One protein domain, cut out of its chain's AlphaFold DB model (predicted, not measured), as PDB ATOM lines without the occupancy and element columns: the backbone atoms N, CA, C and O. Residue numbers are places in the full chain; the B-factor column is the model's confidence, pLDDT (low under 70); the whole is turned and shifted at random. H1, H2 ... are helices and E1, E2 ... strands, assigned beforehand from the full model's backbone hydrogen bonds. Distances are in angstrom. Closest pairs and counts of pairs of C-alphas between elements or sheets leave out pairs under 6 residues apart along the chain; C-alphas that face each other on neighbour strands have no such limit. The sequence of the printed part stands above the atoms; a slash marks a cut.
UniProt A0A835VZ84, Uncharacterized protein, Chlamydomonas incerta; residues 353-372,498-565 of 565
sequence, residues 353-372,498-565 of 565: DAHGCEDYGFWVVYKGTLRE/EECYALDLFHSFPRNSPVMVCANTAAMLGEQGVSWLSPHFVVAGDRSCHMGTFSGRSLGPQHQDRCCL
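This is residues 353 to 372 and 498 to 565 of the 565 residues of an uncharacterized protein of Chlamydomonas incerta (UniProt A0A835VZ84). Little regular structure: a small three-strand antiparallel sheet, E4 - E1 - E5, has H1 over one face, while the hairpin of E2 and E3 packs with Phe 509 of E3 near Tyr 366 of E1, and the unnamed residues 541 to 565 loop about one end. The named elements hold only 24 of the 88 printed residues, one helix and five strands in the order E1 E2 E3 E4 H1 E5, and the class is mixed, helices and strands. The whole is compact, radius of gyration of the C-alphas 12.4 A, spanning 34 by 30 by 21 A.

E1, residues 363 to 366, is the inner strand between E4, residues 514 to 516, and E5, residues 537 to 540. Within hydrogen-bond range are N 364 and O 515, 2.9 A, and N 365 and O 538, 2.9 A. H1, residues 519 to 525, with every O i to N i+4 pair within range, is on the sheet at a height of 9.1 A, along the strands, 15 degrees from E1 on the local plane. E4, H1 and E5 form a split strand-helix-strand unit, E1 between its strands, with a right-handed crossover. In the hairpin of E2, residues 500 to 502, and E3, residues 508 to 510, N 509 and O 501 are 2.8 A apart.

E1 begins at C-alpha 363 (48.521, -51.144, -43.836) and measures 10.4 A; H1 measures 9.8 A; E5, 9.6 A, ends at C-alpha 540 (50.050, -47.452, -47.567).

Residues 373 to 497 are cut out, C-alphas 372 and 498 being 7.3 A apart. The link H1 to E5 is long. Residues 371 to 372, 498 and 552 to 565 have pLDDT under 70.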
ATOM      1  N   ASP A 353      40.363 -38.669 -36.345       87.00
ATOM      2  CA  ASP A 353      38.932 -38.613 -36.072       87.00
ATOM      3  C   ASP A 353      38.647 -38.957 -34.599       87.00
ATOM      4  O   ASP A 353      39.131 -39.960 -34.067       87.00
ATOM      5  N   ALA A 354      37.831 -38.141 -33.932       82.69
ATOM      6  CA  ALA A 354      37.357 -38.391 -32.574       82.69
ATOM      7  C   ALA A 354      36.246 -39.460 -32.507       82.69
ATOM      8  O   ALA A 354      35.989 -39.996 -31.430       82.69
ATOM      9  N   HIS A 355      35.578 -39.769 -33.624       76.25
ATOM     10  CA  HIS A 355      34.345 -40.557 -33.639       76.25
ATOM     11  C   HIS A 355      34.533 -42.078 -33.678       76.25
ATOM     12  O   HIS A 355      33.605 -42.795 -33.305       76.25
ATOM     13  N   GLY A 356      35.702 -42.593 -34.072       76.25
ATOM     14  CA  GLY A 356      35.888 -44.041 -34.148       76.25
ATOM     15  C   GLY A 356      37.239 -44.513 -34.667       76.25
ATOM     16  O   GLY A 356      38.156 -43.741 -34.935       76.25
ATOM     17  N   CYS A 357      37.355 -45.830 -34.789       86.88
ATOM     18  CA  CYS A 357      38.473 -46.517 -35.419       86.88
ATOM     19  C   CYS A 357      37.972 -47.040 -36.776       86.88
ATOM     20  O   CYS A 357      37.459 -48.152 -36.855       86.88
ATOM     21  N   GLU A 358      38.090 -46.233 -37.831       92.62
ATOM     22  CA  GLU A 358      37.528 -46.540 -39.158       92.62
ATOM     23  C   GLU A 358      38.518 -47.256 -40.089       92.62
ATOM     24  O   GLU A 358      39.730 -47.010 -40.049       92.62
ATOM     25  N   ASP A 359      37.993 -48.139 -40.937       94.38
ATOM     26  CA  ASP A 359      38.732 -48.914 -41.932       94.38
ATOM     27  C   ASP A 359      38.692 -48.239 -43.309       94.38
ATOM     28  O   ASP A 359      37.642 -47.828 -43.808       94.38
ATOM     29  N   TYR A 360      39.865 -48.154 -43.923       95.31
ATOM     30  CA  TYR A 360      40.099 -47.627 -45.268       95.31
ATOM     31  C   TYR A 360      41.128 -48.499 -46.023       95.31
ATOM     32  O   TYR A 360      41.761 -48.059 -46.979       95.31
ATOM     33  N   GLY A 361      41.361 -49.736 -45.566       94.12
ATOM     34  CA  GLY A 361      42.348 -50.640 -46.156       94.12
ATOM     35  C   GLY A 361      43.810 -50.259 -45.881       94.12
ATOM     36  O   GLY A 361      44.702 -50.744 -46.581       94.12
ATOM     37  N   PHE A 362      44.077 -49.411 -44.881       95.50
ATOM     38  CA  PHE A 362      45.442 -49.026 -44.520       95.50
ATOM     39  C   PHE A 362      46.254 -50.215 -43.996       95.50
ATOM     40  O   PHE A 362      45.815 -50.972 -43.126       95.50
ATOM     41  N   TRP A 363      47.502 -50.303 -44.449       95.94
ATOM     42  CA  TRP A 363      48.521 -51.144 -43.836       95.94
ATOM     43  C   TRP A 363      49.820 -50.375 -43.629       95.94
ATOM     44  O   TRP A 363      50.129 -49.400 -44.320       95.94
ATOM     45  N   VAL A 364      50.588 -50.827 -42.642       96.69
ATOM     46  CA  VAL A 364      51.843 -50.201 -42.230       96.69
ATOM     47  C   VAL A 364      52.958 -51.224 -42.084       96.69
ATOM     48  O   VAL A 364      52.712 -52.368 -41.711       96.69
ATOM     49  N   VAL A 365      54.195 -50.807 -42.348       95.88
ATOM     50  CA  VAL A 365      55.412 -51.585 -42.073       95.88
ATOM     51  C   VAL A 365      56.361 -50.748 -41.229       95.88
ATOM     52  O   VAL A 365      56.774 -49.662 -41.643       95.88
ATOM     53  N   TYR A 366      56.762 -51.275 -40.071       96.25
ATOM     54  CA  TYR A 366      57.828 -50.686 -39.266       96.25
ATOM     55  C   TYR A 366      59.200 -50.985 -39.888       96.25
ATOM     56  O   TYR A 366      59.548 -52.142 -40.114       96.25
ATOM     57  N   LYS A 367      60.023 -49.961 -40.138       94.62
ATOM     58  CA  LYS A 367      61.344 -50.119 -40.785       94.62
ATOM     59  C   LYS A 367      62.441 -50.652 -39.840       94.62
ATOM     60  O   LYS A 367      63.536 -50.990 -40.298       94.62
ATOM     61  N   GLY A 368      62.202 -50.701 -38.524       91.12
ATOM     62  CA  GLY A 368      63.237 -51.052 -37.537       91.12
ATOM     63  C   GLY A 368      64.329 -49.993 -37.420       91.12
ATOM     64  O   GLY A 368      65.516 -50.308 -37.505       91.12
ATOM     65  N   THR A 369      63.922 -48.723 -37.355       89.94
ATOM     66  CA  THR A 369      64.827 -47.558 -37.380       89.94
ATOM     67  C   THR A 369      64.743 -46.683 -36.132       89.94
ATOM     68  O   THR A 369      65.624 -45.846 -35.942       89.94
ATOM     69  N   LEU A 370      63.744 -46.890 -35.268       86.56
ATOM     70  CA  LEU A 370      63.816 -46.428 -33.886       86.56
ATOM     71  C   LEU A 370      64.723 -47.406 -33.131       86.56
ATOM     72  O   LEU A 370      64.657 -48.617 -33.341       86.56
ATOM     73  N   ARG A 371      65.610 -46.871 -32.297       69.00
ATOM     74  CA  ARG A 371      66.456 -47.647 -31.387       69.00
ATOM     75  C   ARG A 371      66.042 -47.277 -29.975       69.00
ATOM     76  O   ARG A 371      65.951 -46.077 -29.698       69.00
ATOM     77  N   GLU A 372      65.855 -48.250 -29.090       51.16
ATOM     78  CA  GLU A 372      65.928 -47.936 -27.666       51.16
ATOM     79  C   GLU A 372      67.333 -47.400 -27.319       51.16
ATOM     80  O   GLU A 372      68.320 -47.713 -28.007       51.16
ATOM     81  N   GLU A 498      65.668 -53.211 -32.563       62.47
ATOM     82  CA  GLU A 498      64.247 -53.385 -32.250       62.47
ATOM     83  C   GLU A 498      63.515 -54.230 -33.302       62.47
ATOM     84  O   GLU A 498      63.273 -53.786 -34.433       62.47
ATOM     85  N   GLU A 499      63.172 -55.466 -32.930       82.62
ATOM     86  CA  GLU A 499      62.416 -56.382 -33.787       82.62
ATOM     87  C   GLU A 499      60.940 -55.980 -33.880       82.62
ATOM     88  O   GLU A 499      60.237 -56.434 -34.780       82.62
ATOM     89  N   CYS A 500      60.471 -55.101 -32.992       88.06
ATOM     90  CA  CYS A 500      59.103 -54.609 -32.958       88.06
ATOM     91  C   CYS A 500      59.040 -53.150 -32.475       88.06
ATOM     92  O   CYS A 500      59.929 -52.693 -31.766       88.06
ATOM     93  N   TYR A 501      57.975 -52.428 -32.822       91.94
ATOM     94  CA  TYR A 501      57.618 -51.154 -32.192       91.94
ATOM     95  C   TYR A 501      56.227 -51.252 -31.567       91.94
ATOM     96  O   TYR A 501      55.250 -51.489 -32.278       91.94
ATOM     97  N   ALA A 502      56.126 -51.038 -30.254       91.69
ATOM     98  CA  ALA A 502      54.847 -50.883 -29.570       91.69
ATOM     99  C   ALA A 502      54.400 -49.414 -29.634       91.69
ATOM    100  O   ALA A 502      55.059 -48.529 -29.086       91.69
ATOM    101  N   LEU A 503      53.279 -49.143 -30.308       92.69
ATOM    102  CA  LEU A 503      52.662 -47.814 -30.305       92.69
ATOM    103  C   LEU A 503      51.904 -47.594 -28.986       92.69
ATOM    104  O   LEU A 503      52.016 -46.530 -28.380       92.69
ATOM    105  N   ASP A 504      51.159 -48.604 -28.543       92.12
ATOM    106  CA  ASP A 504      50.335 -48.603 -27.336       92.12
ATOM    107  C   ASP A 504      50.098 -50.054 -26.857       92.12
ATOM    108  O   ASP A 504      50.675 -50.987 -27.418       92.12
ATOM    109  N   LEU A 505      49.269 -50.266 -25.828       86.94
ATOM    110  CA  LEU A 505      48.974 -51.604 -25.283       86.94
ATOM    111  C   LEU A 505      48.324 -52.588 -26.281       86.94
ATOM    112  O   LEU A 505      48.281 -53.784 -25.995       86.94
ATOM    113  N   PHE A 506      47.799 -52.114 -27.414       85.00
ATOM    114  CA  PHE A 506      47.043 -52.916 -28.384       85.00
ATOM    115  C   PHE A 506      47.740 -53.019 -29.748       85.00
ATOM    116  O   PHE A 506      47.439 -53.927 -30.522       85.00
ATOM    117  N   HIS A 507      48.690 -52.127 -30.037       89.25
ATOM    118  CA  HIS A 507      49.376 -52.035 -31.322       89.25
ATOM    119  C   HIS A 507      50.876 -52.322 -31.213       89.25
ATOM    120  O   HIS A 507      51.644 -51.537 -30.654       89.25
ATOM    121  N   SER A 508      51.293 -53.419 -31.844       90.56
ATOM    122  CA  SER A 508      52.678 -53.885 -31.905       90.56
ATOM    123  C   SER A 508      53.041 -54.173 -33.364       90.56
ATOM    124  O   SER A 508      52.315 -54.896 -34.049       90.56
ATOM    125  N   PHE A 509      54.123 -53.570 -33.861       92.69
ATOM    126  CA  PHE A 509      54.509 -53.575 -35.277       92.69
ATOM    127  C   PHE A 509      55.857 -54.268 -35.497       92.69
ATOM    128  O   PHE A 509      56.900 -53.629 -35.319       92.69
ATOM    129  N   PRO A 510      55.871 -55.553 -35.903       91.31
ATOM    130  CA  PRO A 510      57.110 -56.264 -36.174       91.31
ATOM    131  C   PRO A 510      57.868 -55.627 -37.339       91.31
ATOM    132  O   PRO A 510      57.288 -55.208 -38.347       91.31
ATOM    133  N   ARG A 511      59.190 -55.570 -37.211       93.00
ATOM    134  CA  ARG A 511      60.086 -54.997 -38.210       93.00
ATOM    135  C   ARG A 511      59.914 -55.695 -39.559       93.00
ATOM    136  O   ARG A 511      59.954 -56.917 -39.651       93.00
ATOM    137  N   ASN A 512      59.797 -54.897 -40.618       92.81
ATOM    138  CA  ASN A 512      59.620 -55.329 -42.007       92.81
ATOM    139  C   ASN A 512      58.371 -56.205 -42.260       92.81
ATOM    140  O   ASN A 512      58.261 -56.789 -43.336       92.81
ATOM    141  N   SER A 513      57.426 -56.273 -41.314       92.31
ATOM    142  CA  SER A 513      56.174 -57.021 -41.455       92.31
ATOM    143  C   SER A 513      54.990 -56.070 -41.682       92.31
ATOM    144  O   SER A 513      54.879 -55.079 -40.953       92.31
ATOM    145  N   PRO A 514      54.115 -56.318 -42.675       94.69
ATOM    146  CA  PRO A 514      52.927 -55.505 -42.902       94.69
ATOM    147  C   PRO A 514      51.823 -55.830 -41.889       94.69
ATOM    148  O   PRO A 514      51.491 -56.992 -41.656       94.69
ATOM    149  N   VAL A 515      51.219 -54.789 -41.319       93.50
ATOM    150  CA  VAL A 515      50.113 -54.879 -40.356       93.50
ATOM    151  C   VAL A 515      48.959 -53.999 -40.836       93.50
ATOM    152  O   VAL A 515      49.167 -52.822 -41.122       93.50
ATOM    153  N   MET A 516      47.749 -54.558 -40.925       94.62
ATOM    154  CA  MET A 516      46.522 -53.794 -41.198       94.62
ATOM    155  C   MET A 516      46.183 -52.894 -40.006       94.62
ATOM    156  O   MET A 516      46.278 -53.337 -38.861       94.62
ATOM    157  N   VAL A 517      45.757 -51.657 -40.260       94.56
ATOM    158  CA  VAL A 517      45.427 -50.672 -39.216       94.56
ATOM    159  C   VAL A 517      44.222 -49.813 -39.603       94.56
ATOM    160  O   VAL A 517      43.931 -49.629 -40.782       94.56
ATOM    161  N   CYS A 518      43.546 -49.232 -38.610       94.62
ATOM    162  CA  CYS A 518      42.555 -48.185 -38.852       94.62
ATOM    163  C   CYS A 518      43.222 -46.882 -39.335       94.62
ATOM    164  O   CYS A 518      44.409 -46.646 -39.081       94.62
ATOM    165  N   ALA A 519      42.444 -45.991 -39.954       94.94
ATOM    166  CA  ALA A 519      42.939 -44.697 -40.435       94.94
ATOM    167  C   ALA A 519      43.547 -43.823 -39.322       94.94
ATOM    168  O   ALA A 519      44.533 -43.129 -39.553       94.94
ATOM    169  N   ASN A 520      43.034 -43.904 -38.091       95.50
ATOM    170  CA  ASN A 520      43.611 -43.176 -36.958       95.50
ATOM    171  C   ASN A 520      45.009 -43.685 -36.584       95.50
ATOM    172  O   ASN A 520      45.928 -42.889 -36.402       95.50
ATOM    173  N   THR A 521      45.214 -45.000 -36.536       95.88
ATOM    174  CA  THR A 521      46.544 -45.576 -36.296       95.88
ATOM    175  C   THR A 521      47.484 -45.307 -37.484       95.88
ATOM    176  O   THR A 521      48.655 -45.000 -37.265       95.88
ATOM    177  N   ALA A 522      46.993 -45.307 -38.731       96.81
ATOM    178  CA  ALA A 522      47.773 -44.864 -39.893       96.81
ATOM    179  C   ALA A 522      48.216 -43.390 -39.770       96.81
ATOM    180  O   ALA A 522      49.396 -43.082 -39.964       96.81
ATOM    181  N   ALA A 523      47.313 -42.490 -39.369       96.50
ATOM    182  CA  ALA A 523      47.617 -41.085 -39.102       96.50
ATOM    183  C   ALA A 523      48.678 -40.916 -38.006       96.50
ATOM    184  O   ALA A 523      49.632 -40.159 -38.200       96.50
ATOM    185  N   MET A 524      48.571 -41.662 -36.898       96.31
ATOM    186  CA  MET A 524      49.579 -41.631 -35.831       96.31
ATOM    187  C   MET A 524      50.958 -42.109 -36.299       96.31
ATOM    188  O   MET A 524      51.978 -41.559 -35.888       96.31
ATOM    189  N   LEU A 525      51.013 -43.113 -37.174       96.62
ATOM    190  CA  LEU A 525      52.269 -43.694 -37.659       96.62
ATOM    191  C   LEU A 525      52.913 -42.912 -38.812       96.62
ATOM    192  O   LEU A 525      54.120 -43.040 -39.016       96.62
ATOM    193  N   GLY A 526      52.148 -42.083 -39.529       94.62
ATOM    194  CA  GLY A 526      52.695 -41.162 -40.528       94.62
ATOM    195  C   GLY A 526      51.933 -41.019 -41.840       94.62
ATOM    196  O   GLY A 526      52.562 -40.718 -42.857       94.62
ATOM    197  N   GLU A 527      50.610 -41.219 -41.857       95.50
ATOM    198  CA  GLU A 527      49.773 -40.826 -43.002       95.50
ATOM    199  C   GLU A 527      50.129 -39.393 -43.449       95.50
ATOM    200  O   GLU A 527      50.283 -38.487 -42.625       95.50
ATOM    201  N   GLN A 528      50.329 -39.206 -44.759       92.44
ATOM    202  CA  GLN A 528      50.700 -37.925 -45.387       92.44
ATOM    203  C   GLN A 528      51.990 -37.263 -44.843       92.44
ATOM    204  O   GLN A 528      52.271 -36.109 -45.154       92.44
ATOM    205  N   GLY A 529      52.814 -37.983 -44.069       91.88
ATOM    206  CA  GLY A 529      54.048 -37.449 -43.488       91.88
ATOM    207  C   GLY A 529      53.845 -36.531 -42.276       91.88
ATOM    208  O   GLY A 529      54.804 -35.885 -41.856       91.88
ATOM    209  N   VAL A 530      52.626 -36.458 -41.723       91.56
ATOM    210  CA  VAL A 530      52.274 -35.520 -40.639       91.56
ATOM    211  C   VAL A 530      52.998 -35.877 -39.338       91.56
ATOM    212  O   VAL A 530      53.614 -35.019 -38.716       91.56
ATOM    213  N   SER A 531      52.960 -37.148 -38.928       94.31
ATOM    214  CA  SER A 531      53.517 -37.604 -37.646       94.31
ATOM    215  C   SER A 531      55.046 -37.536 -37.581       94.31
ATOM    216  O   SER A 531      55.730 -37.855 -38.557       94.31
ATOM    217  N   TRP A 532      55.601 -37.281 -36.390       92.88
ATOM    218  CA  TRP A 532      57.037 -37.456 -36.127       92.88
ATOM    219  C   TRP A 532      57.521 -38.906 -36.351       92.88
ATOM    220  O   TRP A 532      58.705 -39.123 -36.603       92.88
ATOM    221  N   LEU A 533      56.611 -39.893 -36.331       95.06
ATOM    222  CA  LEU A 533      56.898 -41.300 -36.641       95.06
ATOM    223  C   LEU A 533      57.056 -41.603 -38.143       95.06
ATOM    224  O   LEU A 533      57.627 -42.642 -38.485       95.06
ATOM    225  N   SER A 534      56.637 -40.703 -39.042       95.06
ATOM    226  CA  SER A 534      56.628 -40.930 -40.500       95.06
ATOM    227  C   SER A 534      57.956 -41.434 -41.103       95.06
ATOM    228  O   SER A 534      57.920 -42.305 -41.979       95.06
ATOM    229  N   PRO A 535      59.155 -40.988 -40.661       94.88
ATOM    230  CA  PRO A 535      60.418 -41.532 -41.164       94.88
ATOM    231  C   PRO A 535      60.579 -43.037 -40.907       94.88
ATOM    232  O   PRO A 535      61.232 -43.730 -41.691       94.88
ATOM    233  N   HIS A 536      59.953 -43.560 -39.852       95.19
ATOM    234  CA  HIS A 536      60.157 -44.908 -39.324       95.19
ATOM    235  C   HIS A 536      59.165 -45.949 -39.856       95.19
ATOM    236  O   HIS A 536      59.433 -47.147 -39.746       95.19
ATOM    237  N   PHE A 537      58.081 -45.506 -40.494       96.88
ATOM    238  CA  PHE A 537      57.035 -46.362 -41.052       96.88
ATOM    239  C   PHE A 537      56.909 -46.204 -42.567       96.88
ATOM    240  O   PHE A 537      57.215 -45.158 -43.141       96.88
ATOM    241  N   VAL A 538      56.509 -47.274 -43.245       97.31
ATOM    242  CA  VAL A 538      55.818 -47.176 -44.535       97.31
ATOM    243  C   VAL A 538      54.334 -47.238 -44.207       97.31
ATOM    244  O   VAL A 538      53.927 -48.161 -43.509       97.31
ATOM    245  N   VAL A 539      53.556 -46.267 -44.677       97.56
ATOM    246  CA  VAL A 539      52.092 -46.241 -44.564       97.56
ATOM    247  C   VAL A 539      51.540 -46.301 -45.983       97.56
ATOM    248  O   VAL A 539      51.988 -45.535 -46.837       97.56
ATOM    249  N   ALA A 540      50.626 -47.229 -46.247       96.19
ATOM    250  CA  ALA A 540      50.050 -47.452 -47.567       96.19
ATOM    251  C   ALA A 540      48.534 -47.665 -47.469       96.19
ATOM    252  O   ALA A 540      48.042 -48.243 -46.501       96.19
ATOM    253  N   GLY A 541      47.817 -47.182 -48.482       93.25
ATOM    254  CA  GLY A 541      46.381 -46.902 -48.420       93.25
ATOM    255  C   GLY A 541      46.121 -45.393 -48.434       93.25
ATOM    256  O   GLY A 541      47.051 -44.592 -48.313       93.25
ATOM    257  N   ASP A 542      44.862 -45.013 -48.607       94.38
ATOM    258  CA  ASP A 542      44.379 -43.634 -48.539       94.38
ATOM    259  C   ASP A 542      42.914 -43.623 -48.065       94.38
ATOM    260  O   ASP A 542      42.317 -44.673 -47.836       94.38
ATOM    261  N   ARG A 543      42.319 -42.436 -47.904       94.75
ATOM    262  CA  ARG A 543      40.939 -42.286 -47.412       94.75
ATOM    263  C   ARG A 543      39.869 -42.257 -48.518       94.75
ATOM    264  O   ARG A 543      38.762 -41.786 -48.271       94.75
ATOM    265  N   SER A 544      40.167 -42.724 -49.735       96.31
ATOM    266  CA  SER A 544      39.230 -42.658 -50.875       96.31
ATOM    267  C   SER A 544      38.062 -43.647 -50.795       96.31
ATOM    268  O   SER A 544      37.007 -43.388 -51.373       96.31
ATOM    269  N   CYS A 545      38.223 -44.759 -50.070       95.06
ATOM    270  CA  CYS A 545      37.207 -45.799 -49.918       95.06
ATOM    271  C   CYS A 545      37.049 -46.186 -48.442       95.06
ATOM    272  O   CYS A 545      37.924 -46.830 -47.867       95.06
ATOM    273  N   HIS A 546      35.933 -45.790 -47.824       94.50
ATOM    274  CA  HIS A 546      35.588 -46.200 -46.460       94.50
ATOM    275  C   HIS A 546      35.014 -47.619 -46.470       94.50
ATOM    276  O   HIS A 546      34.073 -47.910 -47.208       94.50
ATOM    277  N   MET A 547      35.581 -48.501 -45.648       93.25
ATOM    278  CA  MET A 547      35.213 -49.920 -45.567       93.25
ATOM    279  C   MET A 547      34.349 -50.243 -44.333       93.25
ATOM    280  O   MET A 547      34.028 -51.408 -44.093       93.25
ATOM    281  N   GLY A 548      33.938 -49.223 -43.572       91.75
ATOM    282  CA  GLY A 548      33.228 -49.360 -42.299       91.75
ATOM    283  C   GLY A 548      34.171 -49.330 -41.095       91.75
ATOM    284  O   GLY A 548      35.305 -48.866 -41.186       91.75
ATOM    285  N   THR A 549      33.705 -49.835 -39.954       91.19
ATOM    286  CA  THR A 549      34.479 -49.851 -38.708       91.19
ATOM    287  C   THR A 549      35.621 -50.872 -38.753       91.19
ATOM    288  O   THR A 549      35.453 -52.020 -39.176       91.19
ATOM    289  N   PHE A 550      36.804 -50.488 -38.268       90.00
ATOM    290  CA  PHE A 550      37.988 -51.344 -38.270       90.00
ATOM    291  C   PHE A 550      37.872 -52.468 -37.237       90.00
ATOM    292  O   PHE A 550      38.038 -52.270 -36.034       90.00
ATOM    293  N   SER A 551      37.642 -53.688 -37.726       79.62
ATOM    294  CA  SER A 551      37.367 -54.868 -36.889       79.62
ATOM    295  C   SER A 551      38.586 -55.495 -36.187       79.62
ATOM    296  O   SER A 551      38.470 -56.587 -35.631       79.62
ATOM    297  N   GLY A 552      39.761 -54.850 -36.217       66.31
ATOM    298  CA  GLY A 552      40.944 -55.272 -35.449       66.31
ATOM    299  C   GLY A 552      41.560 -56.615 -35.858       66.31
ATOM    300  O   GLY A 552      42.345 -57.184 -35.102       66.31
ATOM    301  N   ARG A 553      41.201 -57.161 -37.029       51.03
ATOM    302  CA  ARG A 553      41.630 -58.499 -37.456       51.03
ATOM    303  C   ARG A 553      43.115 -58.546 -37.823       51.03
ATOM    304  O   ARG A 553      43.483 -58.439 -38.991       51.03
ATOM    305  N   SER A 554      43.948 -58.888 -36.843       43.72
ATOM    306  CA  SER A 554      44.988 -59.878 -37.129       43.72
ATOM    307  C   SER A 554      44.310 -61.207 -37.509       43.72
ATOM    308  O   SER A 554      43.167 -61.473 -37.126       43.72
ATOM    309  N   LEU A 555      44.988 -62.060 -38.279       38.50
ATOM    310  CA  LEU A 555      44.461 -63.368 -38.700       38.50
ATOM    311  C   LEU A 555      44.555 -64.425 -37.572       38.50
ATOM    312  O   LEU A 555      44.932 -65.570 -37.812       38.50
ATOM    313  N   GLY A 556      44.229 -64.034 -36.336       35.91
ATOM    314  CA  GLY A 556      44.281 -64.859 -35.128       35.91
ATOM    315  C   GLY A 556      43.025 -64.709 -34.250       35.91
ATOM    316  O   GLY A 556      42.221 -63.797 -34.454       35.91
ATOM    317  N   PRO A 557      42.802 -65.623 -33.289       32.84
ATOM    318  CA  PRO A 557      41.568 -65.653 -32.515       32.84
ATOM    319  C   PRO A 557      41.484 -64.532 -31.465       32.84
ATOM    320  O   PRO A 557      42.180 -64.550 -30.459       32.84
ATOM    321  N   GLN A 558      40.518 -63.636 -31.685       42.03
ATOM    322  CA  GLN A 558      39.791 -62.848 -30.680       42.03
ATOM    323  C   GLN A 558      40.601 -61.914 -29.759       42.03
ATOM    324  O   GLN A 558      40.843 -62.211 -28.593       42.03
ATOM    325  N   HIS A 559      40.797 -60.675 -30.220       38.72
ATOM    326  CA  HIS A 559      40.598 -59.519 -29.341       38.72
ATOM    327  C   HIS A 559      39.886 -58.390 -30.099       38.72
ATOM    328  O   HIS A 559      40.512 -57.537 -30.721       38.72
ATOM    329  N   GLN A 560      38.552 -58.405 -30.074       39.19
ATOM    330  CA  GLN A 560      37.743 -57.350 -30.686       39.19
ATOM    331  C   GLN A 560      37.825 -56.034 -29.878       39.19
ATOM    332  O   GLN A 560      38.134 -56.027 -28.684       39.19
ATOM    333  N   ASP A 561      37.576 -54.925 -30.578       43.28
ATOM    334  CA  ASP A 561      37.096 -53.629 -30.072       43.28
ATOM    335  C   ASP A 561      37.990 -52.775 -29.143       43.28
ATOM    336  O   ASP A 561      37.481 -51.870 -28.487       43.28
ATOM    337  N   ARG A 562      39.320 -52.972 -29.091       50.75
ATOM    338  CA  ARG A 562      40.222 -52.126 -28.252       50.75
ATOM    339  C   ARG A 562      41.298 -51.329 -29.001       50.75
ATOM    340  O   ARG A 562      42.259 -50.869 -28.401       50.75
ATOM    341  N   CYS A 563      41.116 -51.110 -30.302       50.41
ATOM    342  CA  CYS A 563      42.001 -50.265 -31.117       50.41
ATOM    343  C   CYS A 563      41.927 -48.767 -30.722       50.41
ATOM    344  O   CYS A 563      42.915 -48.050 -30.841       50.41
ATOM    345  N   CYS A 564      40.778 -48.304 -30.215       49.38
ATOM    346  CA  CYS A 564      40.546 -46.948 -29.709       49.38
ATOM    347  C   CYS A 564      39.903 -47.038 -28.307       49.38
ATOM    348  O   CYS A 564      38.828 -47.625 -28.192       49.38
ATOM    349  N   LEU A 565      40.533 -46.468 -27.269       43.25
ATOM    350  CA  LEU A 565      39.980 -46.301 -25.909       43.25
ATOM    351  C   LEU A 565      40.069 -44.834 -25.482       43.25
ATOM    352  O   LEU A 565      41.122 -44.219 -25.746       43.25
TER     353      LEU A 565